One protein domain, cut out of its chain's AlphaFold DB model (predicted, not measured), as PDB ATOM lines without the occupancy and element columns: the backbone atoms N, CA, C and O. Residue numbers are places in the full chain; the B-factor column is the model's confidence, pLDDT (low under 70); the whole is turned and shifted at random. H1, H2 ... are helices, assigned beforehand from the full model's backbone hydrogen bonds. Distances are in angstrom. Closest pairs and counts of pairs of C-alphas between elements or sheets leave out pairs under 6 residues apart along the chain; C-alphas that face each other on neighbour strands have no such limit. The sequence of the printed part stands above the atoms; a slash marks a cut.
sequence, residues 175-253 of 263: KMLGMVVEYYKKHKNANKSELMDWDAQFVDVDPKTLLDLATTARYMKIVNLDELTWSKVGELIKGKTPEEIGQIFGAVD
ATOM      1  N   LYS A 175      -0.493  48.082 -62.290       91.25
ATOM      2  CA  LYS A 175      -0.872  48.357 -63.689       91.25
ATOM      3  C   LYS A 175       0.016  47.592 -64.679       91.25
ATOM      4  O   LYS A 175      -0.501  46.887 -65.542       91.25
ATOM      5  N   MET A 176       1.342  47.697 -64.545       90.69
ATOM      6  CA  MET A 176       2.281  47.027 -65.456       90.69
ATOM      7  C   MET A 176       2.286  45.509 -65.263       90.69
ATOM      8  O   MET A 176       2.315  44.757 -66.237       90.69
ATOM      9  N   LEU A 177       2.230  45.044 -64.011       87.62
ATOM     10  CA  LEU A 177       2.181  43.619 -63.693       87.62
ATOM     11  C   LEU A 177       0.913  42.968 -64.263       87.62
ATOM     12  O   LEU A 177       0.997  41.888 -64.844       87.62
ATOM     13  N   GLY A 178      -0.232  43.644 -64.170       89.75
ATOM     14  CA  GLY A 178      -1.499  43.207 -64.753       89.75
ATOM     15  C   GLY A 178      -1.419  43.040 -66.269       89.75
ATOM     16  O   GLY A 178      -1.782  41.978 -66.775       89.75
ATOM     17  N   MET A 179      -0.857  44.027 -66.978       92.00
ATOM     18  CA  MET A 179      -0.642  43.943 -68.430       92.00
ATOM     19  C   MET A 179       0.245  42.751 -68.801       92.00
ATOM     20  O   MET A 179      -0.075  41.984 -69.708       92.00
ATOM     21  N   VAL A 180       1.339  42.531 -68.067       89.12
ATOM     22  CA  VAL A 180       2.206  41.369 -68.299       89.12
ATOM     23  C   VAL A 180       1.450  40.057 -68.080       89.12
ATOM     24  O   VAL A 180       1.548  39.141 -68.899       89.12
ATOM     25  N   VAL A 181       0.685  39.940 -66.993       88.00
ATOM     26  CA  VAL A 181      -0.099  38.731 -66.700       88.00
ATOM     27  C   VAL A 181      -1.127  38.462 -67.803       88.00
ATOM     28  O   VAL A 181      -1.299  37.309 -68.206       88.00
ATOM     29  N   GLU A 182      -1.782  39.499 -68.324       89.81
ATOM     30  CA  GLU A 182      -2.713  39.397 -69.451       89.81
ATOM     31  C   GLU A 182      -2.020  38.896 -70.724       89.81
ATOM     32  O   GLU A 182      -2.473  37.912 -71.320       89.81
ATOM     33  N   TYR A 183      -0.874  39.489 -71.077       89.38
ATOM     34  CA  TYR A 183      -0.046  39.064 -72.208       89.38
ATOM     35  C   TYR A 183       0.274  37.567 -72.138       89.38
ATOM     36  O   TYR A 183       0.061  36.823 -73.102       89.38
ATOM     37  N   TYR A 184       0.705  37.089 -70.969       83.25
ATOM     38  CA  TYR A 184       0.995  35.674 -70.747       83.25
ATOM     39  C   TYR A 184      -0.233  34.776 -70.855       83.25
ATOM     40  O   TYR A 184      -0.152  33.705 -71.461       83.25
ATOM     41  N   LYS A 185      -1.370  35.186 -70.283       85.19
ATOM     42  CA  LYS A 185      -2.623  34.418 -70.357       85.19
ATOM     43  C   LYS A 185      -3.077  34.246 -71.805       85.19
ATOM     44  O   LYS A 185      -3.453  33.137 -72.185       85.19
ATOM     45  N   LYS A 186      -2.974  35.294 -72.627       86.94
ATOM     46  CA  LYS A 186      -3.296  35.226 -74.059       86.94
ATOM     47  C   LYS A 186      -2.347  34.288 -74.811       86.94
ATOM     48  O   LYS A 186      -2.807  33.383 -75.507       86.94
ATOM     49  N   HIS A 187      -1.039  34.432 -74.604       82.56
ATOM     50  CA  HIS A 187      -0.010  33.626 -75.277       82.56
ATOM     51  C   HIS A 187       0.053  32.166 -74.812       82.56
ATOM     52  O   HIS A 187       0.660  31.334 -75.486       82.56
ATOM     53  N   LYS A 188      -0.573  31.822 -73.679       76.00
ATOM     54  CA  LYS A 188      -0.700  30.432 -73.214       76.00
ATOM     55  C   LYS A 188      -1.616  29.603 -74.118       76.00
ATOM     56  O   LYS A 188      -1.340  28.425 -74.320       76.00
ATOM     57  N   ASN A 189      -2.691  30.211 -74.623       67.75
ATOM     58  CA  ASN A 189      -3.840  29.497 -75.191       67.75
ATOM     59  C   ASN A 189      -4.090  29.789 -76.682       67.75
ATOM     60  O   ASN A 189      -4.985  29.184 -77.266       67.75
ATOM     61  N   ALA A 190      -3.348  30.716 -77.295       71.81
ATOM     62  CA  ALA A 190      -3.614  31.184 -78.655       71.81
ATOM     63  C   ALA A 190      -2.746  30.494 -79.723       71.81
ATOM     64  O   ALA A 190      -1.556  30.233 -79.523       71.81
ATOM     65  N   ASN A 191      -3.335  30.262 -80.899       69.94
ATOM     66  CA  ASN A 191      -2.611  29.844 -82.098       69.94
ATOM     67  C   ASN A 191      -1.833  31.027 -82.699       69.94
ATOM     68  O   ASN A 191      -2.301  32.164 -82.689       69.94
ATOM     69  N   LYS A 192      -0.668  30.753 -83.302       66.19
ATOM     70  CA  LYS A 192       0.275  31.770 -83.816       66.19
ATOM     71  C   LYS A 192      -0.340  32.784 -84.802       66.19
ATOM     72  O   LYS A 192       0.152  33.900 -84.897       66.19
ATOM     73  N   SER A 193      -1.406  32.404 -85.512       66.19
ATOM     74  CA  SER A 193      -2.106  33.258 -86.485       66.19
ATOM     75  C   SER A 193      -3.019  34.316 -85.854       66.19
ATOM     76  O   SER A 193      -3.289  35.316 -86.502       66.19
ATOM     77  N   GLU A 194      -3.505  34.112 -84.628       70.50
ATOM     78  CA  GLU A 194      -4.429  35.037 -83.943       70.50
ATOM     79  C   GLU A 194      -3.692  36.035 -83.033       70.50
ATOM     80  O   GLU A 194      -4.308  36.914 -82.433       70.50
ATOM     81  N   LEU A 195      -2.372  35.872 -82.898       81.44
ATOM     82  CA  LEU A 195      -1.544  36.672 -82.001       81.44
ATOM     83  C   LEU A 195      -1.100  37.993 -82.625       81.44
ATOM     84  O   LEU A 195      -1.046  38.975 -81.905       81.44
ATOM     85  N   MET A 196      -0.853  38.057 -83.940       81.81
ATOM     86  CA  MET A 196      -0.306  39.274 -84.560       81.81
ATOM     87  C   MET A 196      -1.229  40.492 -84.406       81.81
ATOM     88  O   MET A 196      -0.768  41.556 -84.004       81.81
ATOM     89  N   ASP A 197      -2.528  40.332 -84.675       85.38
ATOM     90  CA  ASP A 197      -3.488  41.438 -84.558       85.38
ATOM     91  C   ASP A 197      -3.721  41.832 -83.097       85.38
ATOM     92  O   ASP A 197      -3.850  43.013 -82.773       85.38
ATOM     93  N   TRP A 198      -3.746  40.844 -82.199       90.81
ATOM     94  CA  TRP A 198      -3.905  41.096 -80.772       90.81
ATOM     95  C   TRP A 198      -2.674  41.791 -80.185       90.81
ATOM     96  O   TRP A 198      -2.832  42.737 -79.426       90.81
ATOM     97  N   ASP A 199      -1.468  41.380 -80.576       91.06
ATOM     98  CA  ASP A 199      -0.204  41.998 -80.167       91.06
ATOM     99  C   ASP A 199      -0.141  43.460 -80.600       91.06
ATOM    100  O   ASP A 199       0.215  44.324 -79.798       91.06
ATOM    101  N   ALA A 200      -0.548  43.753 -81.841       88.62
ATOM    102  CA  ALA A 200      -0.611  45.116 -82.353       88.62
ATOM    103  C   ALA A 200      -1.574  45.995 -81.540       88.62
ATOM    104  O   ALA A 200      -1.241  47.139 -81.245       88.62
ATOM    105  N   GLN A 201      -2.736  45.458 -81.148       91.25
ATOM    106  CA  GLN A 201      -3.702  46.157 -80.291       91.25
ATOM    107  C   GLN A 201      -3.216  46.284 -78.844       91.25
ATOM    108  O   GLN A 201      -3.442  47.304 -78.202       91.25
ATOM    109  N   PHE A 202      -2.531  45.266 -78.326       93.00
ATOM    110  CA  PHE A 202      -2.063  45.216 -76.945       93.00
ATOM    111  C   PHE A 202      -1.012  46.291 -76.642       93.00
ATOM    112  O   PHE A 202      -1.001  46.849 -75.546       93.00
ATOM    113  N   VAL A 203      -0.144  46.612 -77.610       92.81
ATOM    114  CA  VAL A 203       0.847  47.698 -77.478       92.81
ATOM    115  C   VAL A 203       0.348  49.054 -77.975       92.81
ATOM    116  O   VAL A 203       1.096  50.030 -77.922       92.81
ATOM    117  N   ASP A 204      -0.899  49.149 -78.435       92.44
ATOM    118  CA  ASP A 204      -1.523  50.414 -78.832       92.44
ATOM    119  C   ASP A 204      -2.090  51.149 -77.609       92.44
ATOM    120  O   ASP A 204      -3.291  51.341 -77.433       92.44
ATOM    121  N   VAL A 205      -1.181  51.516 -76.713       92.75
ATOM    122  CA  VAL A 205      -1.454  52.245 -75.472       92.75
ATOM    123  C   VAL A 205      -0.825  53.634 -75.531       92.75
ATOM    124  O   VAL A 205      -0.080  53.957 -76.458       92.75
ATOM    125  N   ASP A 206      -1.116  54.483 -74.542       92.31
ATOM    126  CA  ASP A 206      -0.488  55.801 -74.480       92.31
ATOM    127  C   ASP A 206       1.052  55.683 -74.409       92.31
ATOM    128  O   ASP A 206       1.570  54.726 -73.821       92.31
ATOM    129  N   PRO A 207       1.808  56.636 -74.988       88.50
ATOM    130  CA  PRO A 207       3.260  56.506 -75.123       88.50
ATOM    131  C   PRO A 207       3.995  56.285 -73.796       88.50
ATOM    132  O   PRO A 207       4.975  55.542 -73.749       88.50
ATOM    133  N   LYS A 208       3.507  56.888 -72.705       88.44
ATOM    134  CA  LYS A 208       4.093  56.729 -71.372       88.44
ATOM    135  C   LYS A 208       3.903  55.303 -70.858       88.44
ATOM    136  O   LYS A 208       4.878  54.652 -70.493       88.44
ATOM    137  N   THR A 209       2.679  54.781 -70.924       90.19
ATOM    138  CA  THR A 209       2.382  53.375 -70.604       90.19
ATOM    139  C   THR A 209       3.173  52.413 -71.491       90.19
ATOM    140  O   THR A 209       3.648  51.395 -70.992       90.19
ATOM    141  N   LEU A 210       3.367  52.720 -72.777       92.00
ATOM    142  CA  LEU A 210       4.159  51.888 -73.687       92.00
ATOM    143  C   LEU A 210       5.633  51.813 -73.258       92.00
ATOM    144  O   LEU A 210       6.224  50.733 -73.273       92.00
ATOM    145  N   LEU A 211       6.222  52.939 -72.849       89.31
ATOM    146  CA  LEU A 211       7.603  52.997 -72.367       89.31
ATOM    147  C   LEU A 211       7.777  52.269 -71.022       89.31
ATOM    148  O   LEU A 211       8.754  51.535 -70.829       89.31
ATOM    149  N   ASP A 212       6.810  52.419 -70.114       89.44
ATOM    150  CA  ASP A 212       6.770  51.688 -68.842       89.44
ATOM    151  C   ASP A 212       6.628  50.175 -69.075       89.44
ATOM    152  O   ASP A 212       7.308  49.370 -68.425       89.44
ATOM    153  N   LEU A 213       5.805  49.772 -70.049       91.44
ATOM    154  CA  LEU A 213       5.628  48.378 -70.449       91.44
ATOM    155  C   LEU A 213       6.908  47.807 -71.073       91.44
ATOM    156  O   LEU A 213       7.305  46.703 -70.704       91.44
ATOM    157  N   ALA A 214       7.595  48.559 -71.939       89.31
ATOM    158  CA  ALA A 214       8.879  48.157 -72.524       89.31
ATOM    159  C   ALA A 214       9.950  47.949 -71.442       89.31
ATOM    160  O   ALA A 214      10.648  46.930 -71.399       89.31
ATOM    161  N   THR A 215      10.033  48.888 -70.498       86.06
ATOM    162  CA  THR A 215      10.955  48.810 -69.357       86.06
ATOM    163  C   THR A 215      10.624  47.614 -68.462       86.06
ATOM    164  O   THR A 215      11.526  46.881 -68.043       86.06
ATOM    165  N   THR A 216       9.336  47.363 -68.215       87.31
ATOM    166  CA  THR A 216       8.857  46.214 -67.435       87.31
ATOM    167  C   THR A 216       9.151  44.892 -68.140       87.31
ATOM    168  O   THR A 216       9.628  43.958 -67.496       87.31
ATOM    169  N   ALA A 217       8.938  44.798 -69.453       87.62
ATOM    170  CA  ALA A 217       9.209  43.599 -70.242       87.62
ATOM    171  C   ALA A 217      10.697  43.235 -70.217       87.62
ATOM    172  O   ALA A 217      11.054  42.087 -69.922       87.62
ATOM    173  N   ARG A 218      11.573  44.230 -70.404       85.94
ATOM    174  CA  ARG A 218      13.023  44.079 -70.249       85.94
ATOM    175  C   ARG A 218      13.401  43.655 -68.839       85.94
ATOM    176  O   ARG A 218      14.176  42.713 -68.662       85.94
ATOM    177  N   TYR A 219      12.840  44.319 -67.829       80.69
ATOM    178  CA  TYR A 219      13.053  43.954 -66.435       80.69
ATOM    179  C   TYR A 219      12.654  42.495 -66.204       80.69
ATOM    180  O   TYR A 219      13.462  41.724 -65.703       80.69
ATOM    181  N   MET A 220      11.479  42.062 -66.646       77.25
ATOM    182  CA  MET A 220      10.983  40.691 -66.488       77.25
ATOM    183  C   MET A 220      11.627  39.653 -67.419       77.25
ATOM    184  O   MET A 220      11.364  38.460 -67.257       77.25
ATOM    185  N   LYS A 221      12.523  40.072 -68.325       82.00
ATOM    186  CA  LYS A 221      13.189  39.230 -69.336       82.00
ATOM    187  C   LYS A 221      12.188  38.551 -70.296       82.00
ATOM    188  O   LYS A 221      12.360  37.382 -70.645       82.00
ATOM    189  N   ILE A 222      11.144  39.273 -70.718       84.69
ATOM    190  CA  ILE A 222      10.103  38.796 -71.648       84.69
ATOM    191  C   ILE A 222      10.481  39.210 -73.074       84.69
ATOM    192  O   ILE A 222      10.084  40.272 -73.536       84.69
ATOM    193  N   VAL A 223      11.257  38.370 -73.763       83.88
ATOM    194  CA  VAL A 223      11.881  38.710 -75.060       83.88
ATOM    195  C   VAL A 223      10.867  39.202 -76.096       83.88
ATOM    196  O   VAL A 223      11.023  40.297 -76.619       83.88
ATOM    197  N   ASN A 224       9.791  38.446 -76.334       87.56
ATOM    198  CA  ASN A 224       8.809  38.802 -77.364       87.56
ATOM    199  C   ASN A 224       8.100  40.135 -77.072       87.56
ATOM    200  O   ASN A 224       7.852  40.913 -77.986       87.56
ATOM    201  N   LEU A 225       7.786  40.408 -75.799       89.50
ATOM    202  CA  LEU A 225       7.125  41.650 -75.404       89.50
ATOM    203  C   LEU A 225       8.092  42.845 -75.444       89.50
ATOM    204  O   LEU A 225       7.687  43.942 -75.819       89.50
ATOM    205  N   ASP A 226       9.367  42.641 -75.097       89.19
ATOM    206  CA  ASP A 226      10.421  43.657 -75.237       89.19
ATOM    207  C   ASP A 226      10.581  44.045 -76.716       89.19
ATOM    208  O   ASP A 226      10.489  45.218 -77.061       89.19
ATOM    209  N   GLU A 227      10.702  43.068 -77.617       89.94
ATOM    210  CA  GLU A 227      10.798  43.322 -79.062       89.94
ATOM    211  C   GLU A 227       9.562  44.048 -79.612       89.94
ATOM    212  O   GLU A 227       9.697  45.039 -80.332       89.94
ATOM    213  N   LEU A 228       8.360  43.600 -79.236       91.81
ATOM    214  CA  LEU A 228       7.097  44.189 -79.686       91.81
ATOM    215  C   LEU A 228       6.958  45.655 -79.245       91.81
ATOM    216  O   LEU A 228       6.645  46.533 -80.052       91.81
ATOM    217  N   THR A 229       7.228  45.932 -77.969       91.94
ATOM    218  CA  THR A 229       7.115  47.284 -77.408       91.94
ATOM    219  C   THR A 229       8.183  48.223 -77.966       91.94
ATOM    220  O   THR A 229       7.844  49.329 -78.387       91.94
ATOM    221  N   TRP A 230       9.446  47.792 -78.073       91.00
ATOM    222  CA  TRP A 230      10.503  48.615 -78.677       91.00
ATOM    223  C   TRP A 230      10.299  48.850 -80.171       91.00
ATOM    224  O   TRP A 230      10.647  49.930 -80.651       91.00
ATOM    225  N   SER A 231       9.704  47.902 -80.901       90.38
ATOM    226  CA  SER A 231       9.329  48.127 -82.300       90.38
ATOM    227  C   SER A 231       8.310  49.260 -82.413       90.38
ATOM    228  O   SER A 231       8.513  50.189 -83.193       90.38
ATOM    229  N   LYS A 232       7.255  49.245 -81.585       92.56
ATOM    230  CA  LYS A 232       6.227  50.298 -81.576       92.56
ATOM    231  C   LYS A 232       6.795  51.650 -81.127       92.56
ATOM    232  O   LYS A 232       6.504  52.670 -81.746       92.56
ATOM    233  N   VAL A 233       7.662  51.673 -80.111       90.69
ATOM    234  CA  VAL A 233       8.390  52.894 -79.706       90.69
ATOM    235  C   VAL A 233       9.230  53.433 -80.866       90.69
ATOM    236  O   VAL A 233       9.211  54.633 -81.128       90.69
ATOM    237  N   GLY A 234       9.917  52.551 -81.600       88.38
ATOM    238  CA  GLY A 234      10.694  52.895 -82.790       88.38
ATOM    239  C   GLY A 234       9.863  53.575 -83.881       88.38
ATOM    240  O   GLY A 234      10.337  54.523 -84.504       88.38
ATOM    241  N   GLU A 235       8.619  53.141 -84.085       91.00
ATOM    242  CA  GLU A 235       7.683  53.783 -85.017       91.00
ATOM    243  C   GLU A 235       7.277  55.188 -84.559       91.00
ATOM    244  O   GLU A 235       7.239  56.102 -85.381       91.00
ATOM    245  N   LEU A 236       7.034  55.379 -83.258       87.81
ATOM    246  CA  LEU A 236       6.627  56.671 -82.691       87.81
ATOM    247  C   LEU A 236       7.726  57.738 -82.783       87.81
ATOM    248  O   LEU A 236       7.424  58.911 -83.004       87.81
ATOM    249  N   ILE A 237       8.994  57.348 -82.632       89.88
ATOM    250  CA  ILE A 237      10.134  58.282 -82.670       89.88
ATOM    251  C   ILE A 237      10.695  58.500 -84.079       89.88
ATOM    252  O   ILE A 237      11.544  59.369 -84.289       89.88
ATOM    253  N   LYS A 238      10.261  57.707 -85.065       90.88
ATOM    254  CA  LYS A 238      10.818  57.743 -86.418       90.88
ATOM    255  C   LYS A 238      10.590  59.114 -87.060       90.88
ATOM    256  O   LYS A 238       9.465  59.496 -87.364       90.88
ATOM    257  N   GLY A 239      11.686  59.825 -87.320       86.88
ATOM    258  CA  GLY A 239      11.653  61.149 -87.948       86.88
ATOM    259  C   GLY A 239      11.229  62.289 -87.017       86.88
ATOM    260  O   GLY A 239      10.899  63.357 -87.523       86.88
ATOM    261  N   LYS A 240      11.228  62.069 -85.695       90.19
ATOM    262  CA  LYS A 240      10.948  63.088 -84.673       90.19
ATOM    263  C   LYS A 240      12.226  63.701 -84.103       90.19
ATOM    264  O   LYS A 240      13.261  63.033 -84.049       90.19
ATOM    265  N   THR A 241      12.157  64.957 -83.670       87.00
ATOM    266  CA  THR A 241      13.259  65.622 -82.951       87.00
ATOM    267  C   THR A 241      13.271  65.231 -81.466       87.00
ATOM    268  O   THR A 241      12.260  64.749 -80.951       87.00
ATOM    269  N   PRO A 242      14.387  65.428 -80.739       80.88
ATOM    270  CA  PRO A 242      14.452  65.154 -79.301       80.88
ATOM    271  C   PRO A 242      13.379  65.880 -78.478       80.88
ATOM    272  O   PRO A 242      12.841  65.302 -77.537       80.88
ATOM    273  N   GLU A 243      13.024  67.109 -78.849       81.25
ATOM    274  CA  GLU A 243      11.994  67.910 -78.182       81.25
ATOM    275  C   GLU A 243      10.598  67.322 -78.416       81.25
ATOM    276  O   GLU A 243       9.818  67.178 -77.475       81.25
ATOM    277  N   GLU A 244      10.299  66.915 -79.654       83.31
ATOM    278  CA  GLU A 244       9.047  66.231 -79.992       83.31
ATOM    279  C   GLU A 244       8.942  64.880 -79.272       83.31
ATOM    280  O   GLU A 244       7.885  64.539 -78.747       83.31
ATOM    281  N   ILE A 245      10.040  64.122 -79.193       84.44
ATOM    282  CA  ILE A 245      10.106  62.862 -78.435       84.44
ATOM    283  C   ILE A 245       9.861  63.135 -76.947       84.44
ATOM    284  O   ILE A 245       9.073  62.431 -76.312       84.44
ATOM    285  N   GLY A 246      10.477  64.182 -76.393       80.19
ATOM    286  CA  GLY A 246      10.261  64.611 -75.015       80.19
ATOM    287  C   GLY A 246       8.794  64.934 -74.724       80.19
ATOM    288  O   GLY A 246       8.274  64.513 -73.692       80.19
ATOM    289  N   GLN A 247       8.098  65.598 -75.650       83.81
ATOM    290  CA  GLN A 247       6.661  65.873 -75.539       83.81
ATOM    291  C   GLN A 247       5.808  64.603 -75.631       83.81
ATOM    292  O   GLN A 247       4.864  64.451 -74.859       83.81
ATOM    293  N   ILE A 248       6.147  63.672 -76.529       83.06
ATOM    294  CA  ILE A 248       5.412  62.410 -76.720       83.06
ATOM    295  C   ILE A 248       5.424  61.561 -75.443       83.06
ATOM    296  O   ILE A 248       4.390  61.011 -75.066       83.06
ATOM    297  N   PHE A 249       6.572  61.457 -74.771       80.75
ATOM    298  CA  PHE A 249       6.729  60.616 -73.578       80.75
ATOM    299  C   PHE A 249       6.590  61.380 -72.251       80.75
ATOM    300  O   PHE A 249       6.673  60.770 -71.186       80.75
ATOM    301  N   GLY A 250       6.340  62.693 -72.295       71.19
ATOM    302  CA  GLY A 250       6.147  63.524 -71.103       71.19
ATOM    303  C   GLY A 250       7.428  63.785 -70.302       71.19
ATOM    304  O   GLY A 250       7.357  63.936 -69.088       71.19
ATOM    305  N   ALA A 251       8.590  63.831 -70.962       59.38
ATOM    306  CA  ALA A 251       9.895  64.107 -70.348       59.38
ATOM    307  C   ALA A 251      10.220  65.611 -70.211       59.38
ATOM    308  O   ALA A 251      11.297  65.960 -69.733       59.38
ATOM    309  N   VAL A 252       9.319  66.500 -70.651       46.16
ATOM    310  CA  VAL A 252       9.553  67.957 -70.656       46.16
ATOM    311  C   VAL A 252       9.580  68.549 -69.238       46.16
ATOM    312  O   VAL A 252      10.338  69.482 -69.008       46.16
ATOM    313  N   ASP A 253       8.870  67.966 -68.266       46.12
ATOM    314  CA  ASP A 253       8.818  68.509 -66.896       46.12
ATOM    315  C   ASP A 253      10.006  68.090 -65.996       46.12
ATOM    316  O   ASP A 253      10.270  68.745 -64.992       46.12
TER     317      ASP A 253
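AT A GLANCE: This is residues 175 to 253 of the 263 residues of the protein "Skp1_POZ domain-containing protein" of Trifolium subterraneum (UniProt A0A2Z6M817). The helical hairpin H3 and H4 makes the middle of an elongated domain, with short H5 at one end and a loose pair, H1 and H2, at the other, where residues 188 to 193 stick out. The printed part has 79 residues with five named helices, H1 to H5 in order, and no named strand: all helix, compact, radius of gyration of the C-alphas 13.4 A, spans 42 by 23 by 18 A.

HOW THE PARTS SIT: H4, residues 223 to 237, forms a hairpin with H3, residues 207 to 220, at 28 degrees; closest C-alphas Ala 217 and Asp 226, 5.1 A. H3, the hub, touches H1, residues 175 to 189, at a steep 67 degrees; closest C-alphas Met 176 and Leu 213, 6.2 A. Residues 207 to 211 of H3 touch H5, residues 242 to 249; closest C-alphas Lys 208 and Phe 249, 5.2 A. H2, residues 192 to 202, is close to but not clearly touching H1; closest C-alphas His 187 and Leu 195, 7.5 A. O i to N i+4 pairs are within hydrogen-bond range throughout H3, H4 and H5, in H1 10 of 11, in H2 4 of 7.

IN THESE COORDINATES: H1 begins at C-alpha 175 (-0.872, 48.357, -63.689) and measures 22.3 A, H2 15.3 A, H3 19.6 A, H4 21.1 A; H5, 10.6 A, ends at C-alpha 249 (6.729, 60.616, -73.578).

THE WHOLE: The C-alphas farthest apart, Asn 191 and Asp 253, are 43.1 A apart. The printed part has no cut, its four links are tight, and pLDDT is under 70 at residues 189, 191 to 193 and 251 to 253.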